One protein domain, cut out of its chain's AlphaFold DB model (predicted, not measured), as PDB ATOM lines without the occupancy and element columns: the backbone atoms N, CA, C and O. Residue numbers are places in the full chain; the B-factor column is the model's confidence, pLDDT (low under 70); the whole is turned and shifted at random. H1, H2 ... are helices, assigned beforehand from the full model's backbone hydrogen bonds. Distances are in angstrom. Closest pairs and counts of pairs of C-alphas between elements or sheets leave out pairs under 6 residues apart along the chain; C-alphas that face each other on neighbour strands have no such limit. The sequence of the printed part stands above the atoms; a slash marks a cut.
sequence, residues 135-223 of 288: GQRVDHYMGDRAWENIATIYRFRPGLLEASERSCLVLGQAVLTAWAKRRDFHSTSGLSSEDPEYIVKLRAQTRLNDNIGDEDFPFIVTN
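This is residues 135 to 223 of the 288 residues of the protein "C6 transcription factor" of Colletotrichum fructicola (strain Nara gc5) (UniProt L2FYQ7). A long helix, H2, forms one side of a loose triangle of helices: the shorter H3 crosses its first part at a steep angle, and H1 lies on another side with a gap between it and H2. From the end of H3 a tail, residues 210 to 223, leaves the helices, and its residues 210 to 216 stick out. The printed part has 89 residues with three named helices, in the order H1, H2, H3, and no named strand; the class is all helix. The whole is compact, with a radius of gyration of the C-alphas of 13.7 A, and spans 38 by 32 by 18 A.

Start at Gly 135 and read on to C-alpha 143 at (94.731, -61.921, 88.070), where H1 begins; it holds residues 143 to 156 and is 20.3 A long from first to last C-alpha. Next find C-alpha 166 at (76.760, -45.379, 78.880); from there H2, residues 166 to 188, runs 33.6 A to Thr 188. H3 follows with residues 197 to 209, 19.0 A long, and ends at C-alpha 209, (69.648, -54.008, 75.888). Residues 210 to 223 hold no named element.

Look first at H1 and H2, which are near each other: no pair of their C-alphas is within 8 A, but 5 pairs are within 10 A. Then compare H1 with H3: they only just touch, with 3 pairs of C-alphas within 8 A, and they touch with residues 151 to 155 of H1 and residue 198 of H3 alone. The closest C-alphas there are those of Tyr 154 and Tyr 198, 6.6 A apart. H1 and H3 run the same way at a steep tilt of 69 degrees, only just short of about perpendicular. Go on to H2 and H3, which touch with 7 pairs of C-alphas within 8 A; on H2 residues 169 to 176 alone take part. Their closest C-alphas are those of Gly 172 and Leu 202, 6.2 A apart, and the two helices run opposite ways at a steep tilt of 57 degrees. In H1, H2 and H3 every O i to N i+4 pair is within hydrogen-bond range.

The two C-alphas farthest apart are those of Tyr 141 and Gly 213, at 39.3 A. The printed part has no cut, and both links, H1 to H2 and H2 to H3, are short. Residues 210 to 216 stand free. In the B-factor column the mean pLDDT of the printed part is 82.8, and residues 209 to 223 are under 70.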
ATOM      1  N   GLY A 135      91.760 -58.894  80.726       90.25
ATOM      2  CA  GLY A 135      91.381 -59.539  79.469       90.25
ATOM      3  C   GLY A 135      92.546 -59.734  78.491       90.25
ATOM      4  O   GLY A 135      92.423 -60.508  77.547       90.25
ATOM      5  N   GLN A 136      93.665 -59.036  78.664       88.75
ATOM      6  CA  GLN A 136      94.875 -59.225  77.856       88.75
ATOM      7  C   GLN A 136      95.887 -60.154  78.543       88.75
ATOM      8  O   GLN A 136      96.623 -60.864  77.865       88.75
ATOM      9  N   ARG A 137      95.913 -60.170  79.881       84.88
ATOM     10  CA  ARG A 137      96.921 -60.834  80.723       84.88
ATOM     11  C   ARG A 137      96.286 -61.886  81.626       84.88
ATOM     12  O   ARG A 137      96.278 -61.770  82.848       84.88
ATOM     13  N   VAL A 138      95.736 -62.915  80.999       79.25
ATOM     14  CA  VAL A 138      94.899 -63.913  81.675       79.25
ATOM     15  C   VAL A 138      95.687 -64.812  82.647       79.25
ATOM     16  O   VAL A 138      95.129 -65.262  83.638       79.25
ATOM     17  N   ASP A 139      96.986 -65.008  82.399       78.81
ATOM     18  CA  ASP A 139      97.900 -65.846  83.202       78.81
ATOM     19  C   ASP A 139      98.697 -65.048  84.260       78.81
ATOM     20  O   ASP A 139      99.717 -65.482  84.788       78.81
ATOM     21  N   HIS A 140      98.300 -63.805  84.544       80.81
ATOM     22  CA  HIS A 140      99.061 -62.979  85.476       80.81
ATOM     23  C   HIS A 140      98.812 -63.405  86.930       80.81
ATOM     24  O   HIS A 140      97.665 -63.563  87.343       80.81
ATOM     25  N   TYR A 141      99.862 -63.481  87.755       82.12
ATOM     26  CA  TYR A 141      99.769 -63.935  89.157       82.12
ATOM     27  C   TYR A 141      98.843 -63.078  90.046       82.12
ATOM     28  O   TYR A 141      98.328 -63.550  91.054       82.12
ATOM     29  N   MET A 142      98.627 -61.807  89.687       81.81
ATOM     30  CA  MET A 142      97.657 -60.925  90.362       81.81
ATOM     31  C   MET A 142      96.235 -61.015  89.800       81.81
ATOM     32  O   MET A 142      95.348 -60.331  90.307       81.81
ATOM     33  N   GLY A 143      96.012 -61.815  88.758       88.25
ATOM     34  CA  GLY A 143      94.731 -61.921  88.070       88.25
ATOM     35  C   GLY A 143      93.611 -62.326  89.020       88.25
ATOM     36  O   GLY A 143      92.615 -61.616  89.126       88.25
ATOM     37  N   ASP A 144      93.807 -63.412  89.766       89.81
ATOM     38  CA  ASP A 144      92.812 -63.937  90.707       89.81
ATOM     39  C   ASP A 144      92.420 -62.896  91.761       89.81
ATOM     40  O   ASP A 144      91.241 -62.571  91.899       89.81
ATOM     41  N   ARG A 145      93.419 -62.288  92.411       90.94
ATOM     42  CA  ARG A 145      93.217 -61.246  93.427       90.94
ATOM     43  C   ARG A 145      92.506 -60.016  92.860       90.94
ATOM     44  O   ARG A 145      91.626 -59.453  93.502       90.94
ATOM     45  N   ALA A 146      92.858 -59.586  91.649       93.38
ATOM     46  CA  ALA A 146      92.190 -58.459  91.008       93.38
ATOM     47  C   ALA A 146      90.715 -58.773  90.711       93.38
ATOM     48  O   ALA A 146      89.853 -57.927  90.937       93.38
ATOM     49  N   TRP A 147      90.404 -59.994  90.269       94.94
ATOM     50  CA  TRP A 147      89.023 -60.427  90.058       94.94
ATOM     51  C   TRP A 147      88.213 -60.523  91.358       94.94
ATOM     52  O   TRP A 147      87.038 -60.158  91.352       94.94
ATOM     53  N   GLU A 148      88.825 -60.937  92.468       94.50
ATOM     54  CA  GLU A 148      88.198 -60.883  93.798       94.50
ATOM     55  C   GLU A 148      87.857 -59.440  94.197       94.50
ATOM     56  O   GLU A 148      86.721 -59.151  94.578       94.50
ATOM     57  N   ASN A 149      88.791 -58.503  94.012       95.38
ATOM     58  CA  ASN A 149      88.553 -57.084  94.290       95.38
ATOM     59  C   ASN A 149      87.438 -56.500  93.410       95.38
ATOM     60  O   ASN A 149      86.590 -55.752  93.899       95.38
ATOM     61  N   ILE A 150      87.393 -56.871  92.125       96.44
ATOM     62  CA  ILE A 150      86.309 -56.484  91.210       96.44
ATOM     63  C   ILE A 150      84.964 -57.011  91.727       96.44
ATOM     64  O   ILE A 150      83.990 -56.258  91.764       96.44
ATOM     65  N   ALA A 151      84.899 -58.268  92.175       96.12
ATOM     66  CA  ALA A 151      83.682 -58.837  92.749       96.12
ATOM     67  C   ALA A 151      83.220 -58.057  93.993       96.12
ATOM     68  O   ALA A 151      82.036 -57.733  94.117       96.12
ATOM     69  N   THR A 152      84.154 -57.687  94.874       95.88
ATOM     70  CA  THR A 152      83.873 -56.842  96.042       95.88
ATOM     71  C   THR A 152      83.322 -55.479  95.629       95.88
ATOM     72  O   THR A 152      82.308 -55.044  96.171       95.88
ATOM     73  N   ILE A 153      83.912 -54.824  94.629       95.81
ATOM     74  CA  ILE A 153      83.427 -53.532  94.126       95.81
ATOM     75  C   ILE A 153      81.993 -53.650  93.588       95.81
ATOM     76  O   ILE A 153      81.138 -52.855  93.973       95.81
ATOM     77  N   TYR A 154      81.692 -54.658  92.763       95.81
ATOM     78  CA  TYR A 154      80.331 -54.880  92.250       95.81
ATOM     79  C   TYR A 154      79.318 -55.198  93.360       95.81
ATOM     80  O   TYR A 154      78.149 -54.827  93.242       95.81
ATOM     81  N   ARG A 155      79.748 -55.846  94.451       94.88
ATOM     82  CA  ARG A 155      78.902 -56.091  95.631       94.88
ATOM     83  C   ARG A 155      78.476 -54.786  96.305       94.88
ATOM     84  O   ARG A 155      77.326 -54.675  96.721       94.88
ATOM     85  N   PHE A 156      79.385 -53.822  96.430       94.00
ATOM     86  CA  PHE A 156      79.114 -52.556  97.118       94.00
ATOM     87  C   PHE A 156      78.565 -51.456  96.207       94.00
ATOM     88  O   PHE A 156      77.885 -50.555  96.693       94.00
ATOM     89  N   ARG A 157      78.794 -51.550  94.893       92.94
ATOM     90  CA  ARG A 157      78.278 -50.613  93.891       92.94
ATOM     91  C   ARG A 157      77.331 -51.300  92.907       92.94
ATOM     92  O   ARG A 157      77.693 -51.492  91.744       92.94
ATOM     93  N   PRO A 158      76.090 -51.616  93.321       90.69
ATOM     94  CA  PRO A 158      75.104 -52.217  92.425       90.69
ATOM     95  C   PRO A 158      74.761 -51.312  91.234       90.69
ATOM     96  O   PRO A 158      74.397 -51.831  90.186       90.69
ATOM     97  N   GLY A 159      74.963 -49.992  91.346       90.56
ATOM     98  CA  GLY A 159      74.802 -49.054  90.232       90.56
ATOM     99  C   GLY A 159      75.698 -49.361  89.025       90.56
ATOM    100  O   GLY A 159      75.314 -49.053  87.909       90.56
ATOM    101  N   LEU A 160      76.830 -50.054  89.206       91.50
ATOM    102  CA  LEU A 160      77.665 -50.512  88.082       91.50
ATOM    103  C   LEU A 160      77.004 -51.625  87.260       91.50
ATOM    104  O   LEU A 160      77.393 -51.867  86.122       91.50
ATOM    105  N   LEU A 161      76.034 -52.332  87.843       90.38
ATOM    106  CA  LEU A 161      75.197 -53.278  87.112       90.38
ATOM    107  C   LEU A 161      74.112 -52.522  86.342       90.38
ATOM    108  O   LEU A 161      73.627 -52.991  85.323       90.38
ATOM    109  N   GLU A 162      73.680 -51.355  86.806       84.25
ATOM    110  CA  GLU A 162      72.619 -50.621  86.134       84.25
ATOM    111  C   GLU A 162      73.116 -50.069  84.795       84.25
ATOM    112  O   GLU A 162      73.967 -49.190  84.710       84.25
ATOM    113  N   ALA A 163      72.531 -50.574  83.713       70.75
ATOM    114  CA  ALA A 163      72.806 -50.132  82.353       70.75
ATOM    115  C   ALA A 163      72.185 -48.760  82.010       70.75
ATOM    116  O   ALA A 163      71.885 -48.484  80.849       70.75
ATOM    117  N   SER A 164      71.924 -47.925  83.017       76.31
ATOM    118  CA  SER A 164      71.325 -46.601  82.849       76.31
ATOM    119  C   SER A 164      72.326 -45.594  82.283       76.31
ATOM    120  O   SER A 164      71.935 -44.684  81.554       76.31
ATOM    121  N   GLU A 165      73.615 -45.778  82.572       85.31
ATOM    122  CA  GLU A 165      74.692 -44.920  82.096       85.31
ATOM    123  C   GLU A 165      75.543 -45.621  81.027       85.31
ATOM    124  O   GLU A 165      75.910 -46.793  81.153       85.31
ATOM    125  N   ARG A 166      75.911 -44.876  79.974       86.12
ATOM    126  CA  ARG A 166      76.760 -45.379  78.880       86.12
ATOM    127  C   ARG A 166      78.111 -45.891  79.384       86.12
ATOM    128  O   ARG A 166      78.617 -46.873  78.850       86.12
ATOM    129  N   SER A 167      78.682 -45.253  80.403       87.12
ATOM    130  CA  SER A 167      79.914 -45.711  81.050       87.12
ATOM    131  C   SER A 167      79.719 -47.123  81.625       87.12
ATOM    132  O   SER A 167      80.380 -48.058  81.184       87.12
ATOM    133  N   CYS A 168      78.723 -47.335  82.486       89.44
ATOM    134  CA  CYS A 168      78.424 -48.641  83.084       89.44
ATOM    135  C   CYS A 168      78.206 -49.749  82.036       89.44
ATOM    136  O   CYS A 168      78.676 -50.872  82.223       89.44
ATOM    137  N   LEU A 169      77.589 -49.431  80.891       89.19
ATOM    138  CA  LEU A 169      77.480 -50.351  79.752       89.19
ATOM    139  C   LEU A 169      78.841 -50.764  79.176       89.19
ATOM    140  O   LEU A 169      79.089 -51.958  78.990       89.19
ATOM    141  N   VAL A 170      79.724 -49.795  78.916       90.81
ATOM    142  CA  VAL A 170      81.077 -50.044  78.391       90.81
ATOM    143  C   VAL A 170      81.889 -50.888  79.373       90.81
ATOM    144  O   VAL A 170      82.495 -51.884  78.970       90.81
ATOM    145  N   LEU A 171      81.864 -50.554  80.669       93.25
ATOM    146  CA  LEU A 171      82.522 -51.366  81.694       93.25
ATOM    147  C   LEU A 171      81.946 -52.780  81.748       93.25
ATOM    148  O   LEU A 171      82.710 -53.742  81.784       93.25
ATOM    149  N   GLY A 172      80.620 -52.921  81.729       93.75
ATOM    150  CA  GLY A 172      79.952 -54.218  81.732       93.75
ATOM    151  C   GLY A 172      80.396 -55.094  80.558       93.75
ATOM    152  O   GLY A 172      80.799 -56.239  80.761       93.75
ATOM    153  N   GLN A 173      80.415 -54.548  79.340       92.56
ATOM    154  CA  GLN A 173      80.903 -55.252  78.149       92.56
ATOM    155  C   GLN A 173      82.388 -55.626  78.258       92.56
ATOM    156  O   GLN A 173      82.764 -56.760  77.938       92.56
ATOM    157  N   ALA A 174      83.233 -54.713  78.747       93.75
ATOM    158  CA  ALA A 174      84.653 -54.977  78.963       93.75
ATOM    159  C   ALA A 174      84.867 -56.112  79.979       93.75
ATOM    160  O   ALA A 174      85.646 -57.032  79.721       93.75
ATOM    161  N   VAL A 175      84.118 -56.105  81.087       96.19
ATOM    162  CA  VAL A 175      84.138 -57.154  82.118       96.19
ATOM    163  C   VAL A 175      83.721 -58.500  81.539       96.19
ATOM    164  O   VAL A 175      84.423 -59.491  81.739       96.19
ATOM    165  N   LEU A 176      82.614 -58.552  80.796       95.75
ATOM    166  CA  LEU A 176      82.134 -59.789  80.176       95.75
ATOM    167  C   LEU A 176      83.143 -60.354  79.171       95.75
ATOM    168  O   LEU A 176      83.377 -61.563  79.150       95.75
ATOM    169  N   THR A 177      83.771 -59.482  78.382       95.00
ATOM    170  CA  THR A 177      84.796 -59.860  77.401       95.00
ATOM    171  C   THR A 177      86.049 -60.404  78.085       95.00
ATOM    172  O   THR A 177      86.541 -61.475  77.723       95.00
ATOM    173  N   ALA A 178      86.561 -59.701  79.096       95.00
ATOM    174  CA  ALA A 178      87.728 -60.132  79.860       95.00
ATOM    175  C   ALA A 178      87.465 -61.453  80.602       95.00
ATOM    176  O   ALA A 178      88.308 -62.352  80.592       95.00
ATOM    177  N   TRP A 179      86.272 -61.615  81.180       95.25
ATOM    178  CA  TRP A 179      85.879 -62.840  81.869       95.25
ATOM    179  C   TRP A 179      85.752 -64.038  80.922       95.25
ATOM    180  O   TRP A 179      86.180 -65.140  81.265       95.25
ATOM    181  N   ALA A 180      85.206 -63.843  79.717       93.31
ATOM    182  CA  ALA A 180      85.133 -64.901  78.710       93.31
ATOM    183  C   ALA A 180      86.530 -65.445  78.372       93.31
ATOM    184  O   ALA A 180      86.742 -66.653  78.437       93.31
ATOM    185  N   LYS A 181      87.503 -64.553  78.142       93.38
ATOM    186  CA  LYS A 181      88.903 -64.937  77.898       93.38
ATOM    187  C   LYS A 181      89.516 -65.699  79.075       93.38
ATOM    188  O   LYS A 181      90.222 -66.682  78.861       93.38
ATOM    189  N   ARG A 182      89.216 -65.292  80.315       92.69
ATOM    190  CA  ARG A 182      89.633 -66.031  81.517       92.69
ATOM    191  C   ARG A 182      89.063 -67.436  81.566       92.69
ATOM    192  O   ARG A 182      89.802 -68.388  81.804       92.69
ATOM    193  N   ARG A 183      87.764 -67.575  81.326       91.06
ATOM    194  CA  ARG A 183      87.101 -68.877  81.317       91.06
ATOM    195  C   ARG A 183      87.690 -69.793  80.248       91.06
ATOM    196  O   ARG A 183      87.914 -70.968  80.529       91.06
ATOM    197  N   ASP A 184      87.977 -69.261  79.064       90.81
ATOM    198  CA  ASP A 184      88.587 -70.029  77.979       90.81
ATOM    199  C   ASP A 184      89.992 -70.515  78.378       90.81
ATOM    200  O   ASP A 184      90.281 -71.703  78.246       90.81
ATOM    201  N   PHE A 185      90.820 -69.652  78.981       89.81
ATOM    202  CA  PHE A 185      92.138 -70.025  79.517       89.81
ATOM    203  C   PHE A 185      92.071 -71.066  80.649       89.81
ATOM    204  O   PHE A 185      92.863 -72.009  80.687       89.81
ATOM    205  N   HIS A 186      91.112 -70.939  81.569       88.88
ATOM    206  CA  HIS A 186      90.898 -71.944  82.613       88.88
ATOM    207  C   HIS A 186      90.478 -73.283  81.993       88.88
ATOM    208  O   HIS A 186      91.021 -74.323  82.361       88.88
ATOM    209  N   SER A 187      89.587 -73.259  80.995       88.38
ATOM    210  CA  SER A 187      89.115 -74.470  80.318       88.38
ATOM    211  C   SER A 187      90.239 -75.224  79.598       88.38
ATOM    212  O   SER A 187      90.307 -76.449  79.700       88.38
ATOM    213  N   THR A 188      91.164 -74.516  78.938       89.25
ATOM    214  CA  THR A 188      92.332 -75.130  78.284       89.25
ATOM    215  C   THR A 188      93.348 -75.662  79.291       89.25
ATOM    216  O   THR A 188      94.027 -76.647  79.009       89.25
ATOM    217  N   SER A 189      93.406 -75.062  80.481       87.25
ATOM    218  CA  SER A 189      94.269 -75.480  81.593       87.25
ATOM    219  C   SER A 189      93.644 -76.568  82.483       87.25
ATOM    220  O   SER A 189      94.262 -77.000  83.454       87.25
ATOM    221  N   GLY A 190      92.422 -77.024  82.178       85.06
ATOM    222  CA  GLY A 190      91.699 -78.026  82.972       85.06
ATOM    223  C   GLY A 190      91.149 -77.507  84.307       85.06
ATOM    224  O   GLY A 190      90.716 -78.301  85.142       85.06
ATOM    225  N   LEU A 191      91.149 -76.189  84.515       84.75
ATOM    226  CA  LEU A 191      90.557 -75.533  85.675       84.75
ATOM    227  C   LEU A 191      89.086 -75.207  85.384       84.75
ATOM    228  O   LEU A 191      88.736 -74.701  84.319       84.75
ATOM    229  N   SER A 192      88.204 -75.475  86.345       77.12
ATOM    230  CA  SER A 192      86.811 -75.028  86.265       77.12
ATOM    231  C   SER A 192      86.688 -73.662  86.935       77.12
ATOM    232  O   SER A 192      87.055 -73.518  88.098       77.12
ATOM    233  N   SER A 193      86.193 -72.661  86.203       77.25
ATOM    234  CA  SER A 193      85.854 -71.353  86.767       77.25
ATOM    235  C   SER A 193      84.340 -71.244  86.880       77.25
ATOM    236  O   SER A 193      83.653 -71.194  85.858       77.25
ATOM    237  N   GLU A 194      83.819 -71.210  88.104       87.75
ATOM    238  CA  GLU A 194      82.425 -70.836  88.340       87.75
ATOM    239  C   GLU A 194      82.237 -69.350  88.009       87.75
ATOM    240  O   GLU A 194      83.130 -68.538  88.258       87.75
ATOM    241  N   ASP A 195      81.100 -68.998  87.405       91.62
ATOM    242  CA  ASP A 195      80.778 -67.610  87.082       91.62
ATOM    243  C   ASP A 195      80.294 -66.874  88.349       91.62
ATOM    244  O   ASP A 195      79.275 -67.267  88.922       91.62
ATOM    245  N   PRO A 196      80.948 -65.774  88.767       93.94
ATOM    246  CA  PRO A 196      80.481 -64.951  89.874       93.94
ATOM    247  C   PRO A 196      79.092 -64.358  89.624       93.94
ATOM    248  O   PRO A 196      78.713 -64.056  88.488       93.94
ATOM    249  N   GLU A 197      78.359 -64.075  90.702       93.75
ATOM    250  CA  GLU A 197      76.992 -63.537  90.633       93.75
ATOM    251  C   GLU A 197      76.890 -62.253  89.785       93.75
ATOM    252  O   GLU A 197      75.958 -62.102  88.991       93.75
ATOM    253  N   TYR A 198      77.864 -61.342  89.897       94.81
ATOM    254  CA  TYR A 198      77.870 -60.097  89.121       94.81
ATOM    255  C   TYR A 198      78.026 -60.349  87.613       94.81
ATOM    256  O   TYR A 198      77.394 -59.661  86.816       94.81
ATOM    257  N   ILE A 199      78.779 -61.379  87.204       95.94
ATOM    258  CA  ILE A 199      78.908 -61.778  85.795       95.94
ATOM    259  C   ILE A 199      77.566 -62.287  85.262       95.94
ATOM    260  O   ILE A 199      77.158 -61.926  84.157       95.94
ATOM    261  N   VAL A 200      76.853 -63.100  86.047       95.00
ATOM    262  CA  VAL A 200      75.523 -63.604  85.674       95.00
ATOM    263  C   VAL A 200      74.536 -62.445  85.497       95.00
ATOM    264  O   VAL A 200      73.819 -62.403  84.492       95.00
ATOM    265  N   LYS A 201      74.539 -61.478  86.423       93.94
ATOM    266  CA  LYS A 201      73.690 -60.275  86.357       93.94
ATOM    267  C   LYS A 201      74.014 -59.402  85.144       93.94
ATOM    268  O   LYS A 201      73.098 -59.073  84.391       93.94
ATOM    269  N   LEU A 202      75.295 -59.122  84.892       93.38
ATOM    270  CA  LEU A 202      75.734 -58.342  83.728       93.38
ATOM    271  C   LEU A 202      75.269 -58.982  82.413       93.38
ATOM    272  O   LEU A 202      74.693 -58.302  81.568       93.38
ATOM    273  N   ARG A 203      75.421 -60.306  82.250       92.38
ATOM    274  CA  ARG A 203      74.943 -61.006  81.039       92.38
ATOM    275  C   ARG A 203      73.433 -60.897  80.856       92.38
ATOM    276  O   ARG A 203      72.970 -60.806  79.720       92.38
ATOM    277  N   ALA A 204      72.663 -60.949  81.941       90.50
ATOM    278  CA  ALA A 204      71.215 -60.794  81.868       90.50
ATOM    279  C   ALA A 204      70.829 -59.385  81.390       90.50
ATOM    280  O   ALA A 204      69.932 -59.251  80.565       90.50
ATOM    281  N   GLN A 205      71.541 -58.354  81.848       86.19
ATOM    282  CA  GLN A 205      71.276 -56.962  81.482       86.19
ATOM    283  C   GLN A 205      71.695 -56.631  80.049       86.19
ATOM    284  O   GLN A 205      70.921 -56.006  79.329       86.19
ATOM    285  N   THR A 206      72.855 -57.106  79.583       81.69
ATOM    286  CA  THR A 206      73.278 -56.895  78.187       81.69
ATOM    287  C   THR A 206      72.276 -57.499  77.197       81.69
ATOM    288  O   THR A 206      71.878 -56.833  76.250       81.69
ATOM    289  N   ARG A 207      71.761 -58.708  77.471       80.06
ATOM    290  CA  ARG A 207      70.741 -59.364  76.625       80.06
ATOM    291  C   ARG A 207      69.422 -58.597  76.536       80.06
ATOM    292  O   ARG A 207      68.696 -58.751  75.559       80.06
ATOM    293  N   LEU A 208      69.073 -57.832  77.570       74.19
ATOM    294  CA  LEU A 208      67.877 -56.991  77.543       74.19
ATOM    295  C   LEU A 208      68.088 -55.769  76.641       74.19
ATOM    296  O   LEU A 208      67.162 -55.389  75.925       74.19
ATOM    297  N   ASN A 209      69.304 -55.220  76.628       66.56
ATOM    298  CA  ASN A 209      69.648 -54.008  75.888       66.56
ATOM    299  C   ASN A 209      69.944 -54.236  74.403       66.56
ATOM    300  O   ASN A 209      69.690 -53.330  73.620       66.56
ATOM    301  N   ASP A 210      70.366 -55.436  73.986       62.44
ATOM    302  CA  ASP A 210      70.545 -55.777  72.559       62.44
ATOM    303  C   ASP A 210      69.241 -55.648  71.735       62.44
ATOM    304  O   ASP A 210      69.267 -55.613  70.508       62.44
ATOM    305  N   ASN A 211      68.080 -55.532  72.394       54.75
ATOM    306  CA  ASN A 211      66.798 -55.258  71.736       54.75
ATOM    307  C   ASN A 211      66.552 -53.760  71.455       54.75
ATOM    308  O   ASN A 211      65.538 -53.415  70.849       54.75
ATOM    309  N   ILE A 212      67.445 -52.870  71.898       53.91
ATOM    310  CA  ILE A 212      67.329 -51.409  71.799       53.91
ATOM    311  C   ILE A 212      68.518 -50.881  70.974       53.91
ATOM    312  O   ILE A 212      69.417 -50.249  71.505       53.91
ATOM    313  N   GLY A 213      68.514 -51.193  69.672       47.25
ATOM    314  CA  GLY A 213      69.158 -50.443  68.578       47.25
ATOM    315  C   GLY A 213      70.666 -50.142  68.639       47.25
ATOM    316  O   GLY A 213      71.089 -49.263  69.373       47.25
ATOM    317  N   ASP A 214      71.433 -50.811  67.769       49.03
ATOM    318  CA  ASP A 214      72.353 -50.257  66.740       49.03
ATOM    319  C   ASP A 214      73.042 -48.883  66.966       49.03
ATOM    320  O   ASP A 214      73.213 -48.096  66.037       49.03
ATOM    321  N   GLU A 215      73.487 -48.573  68.179       51.66
ATOM    322  CA  GLU A 215      74.455 -47.500  68.412       51.66
ATOM    323  C   GLU A 215      75.862 -48.105  68.359       51.66
ATOM    324  O   GLU A 215      76.272 -48.835  69.265       51.66
ATOM    325  N   ASP A 216      76.598 -47.809  67.284       48.12
ATOM    326  CA  ASP A 216      78.020 -48.124  67.140       48.12
ATOM    327  C   ASP A 216      78.767 -47.728  68.428       48.12
ATOM    328  O   ASP A 216      78.843 -46.553  68.799       48.12
ATOM    329  N   PHE A 217      79.314 -48.715  69.140       48.41
ATOM    330  CA  PHE A 217      80.208 -48.502  70.275       48.41
ATOM    331  C   PHE A 217      81.648 -48.422  69.750       48.41
ATOM    332  O   PHE A 217      82.254 -49.465  69.487       48.41
ATOM    333  N   PRO A 218      82.257 -47.229  69.604       45.09
ATOM    334  CA  PRO A 218      83.685 -47.159  69.378       45.09
ATOM    335  C   PRO A 218      84.384 -47.343  70.733       45.09
ATOM    336  O   PRO A 218      83.903 -46.851  71.752       45.09
ATOM    337  N   PHE A 219      85.537 -48.012  70.726       43.59
ATOM    338  CA  PHE A 219      86.410 -48.303  71.876       43.59
ATOM    339  C   PHE A 219      86.072 -49.530  72.738       43.59
ATOM    340  O   PHE A 219      85.963 -49.457  73.957       43.59
ATOM    341  N   ILE A 220      86.167 -50.714  72.138       43.47
ATOM    342  CA  ILE A 220      87.125 -51.684  72.683       43.47
ATOM    343  C   ILE A 220      88.096 -51.981  71.546       43.47
ATOM    344  O   ILE A 220      87.751 -52.668  70.590       43.47
ATOM    345  N   VAL A 221      89.301 -51.408  71.608       42.41
ATOM    346  CA  VAL A 221      90.400 -51.778  70.709       42.41
ATOM    347  C   VAL A 221      90.745 -53.232  71.027       42.41
ATOM    348  O   VAL A 221      91.535 -53.519  71.923       42.41
ATOM    349  N   THR A 222      90.081 -54.176  70.360       43.59
ATOM    350  CA  THR A 222      90.336 -55.607  70.548       43.59
ATOM    351  C   THR A 222      91.554 -56.092  69.783       43.59
ATOM    352  O   THR A 222      91.961 -57.217  70.021       43.59
ATOM    353  N   ASN A 223      92.172 -55.275  68.932       46.00
ATOM    354  CA  ASN A 223      93.451 -55.570  68.295       46.00
ATOM    355  C   ASN A 223      94.123 -54.254  67.893       46.00
ATOM    356  O   ASN A 223      93.680 -53.614  66.947       46.00
TER     357      ASN A 223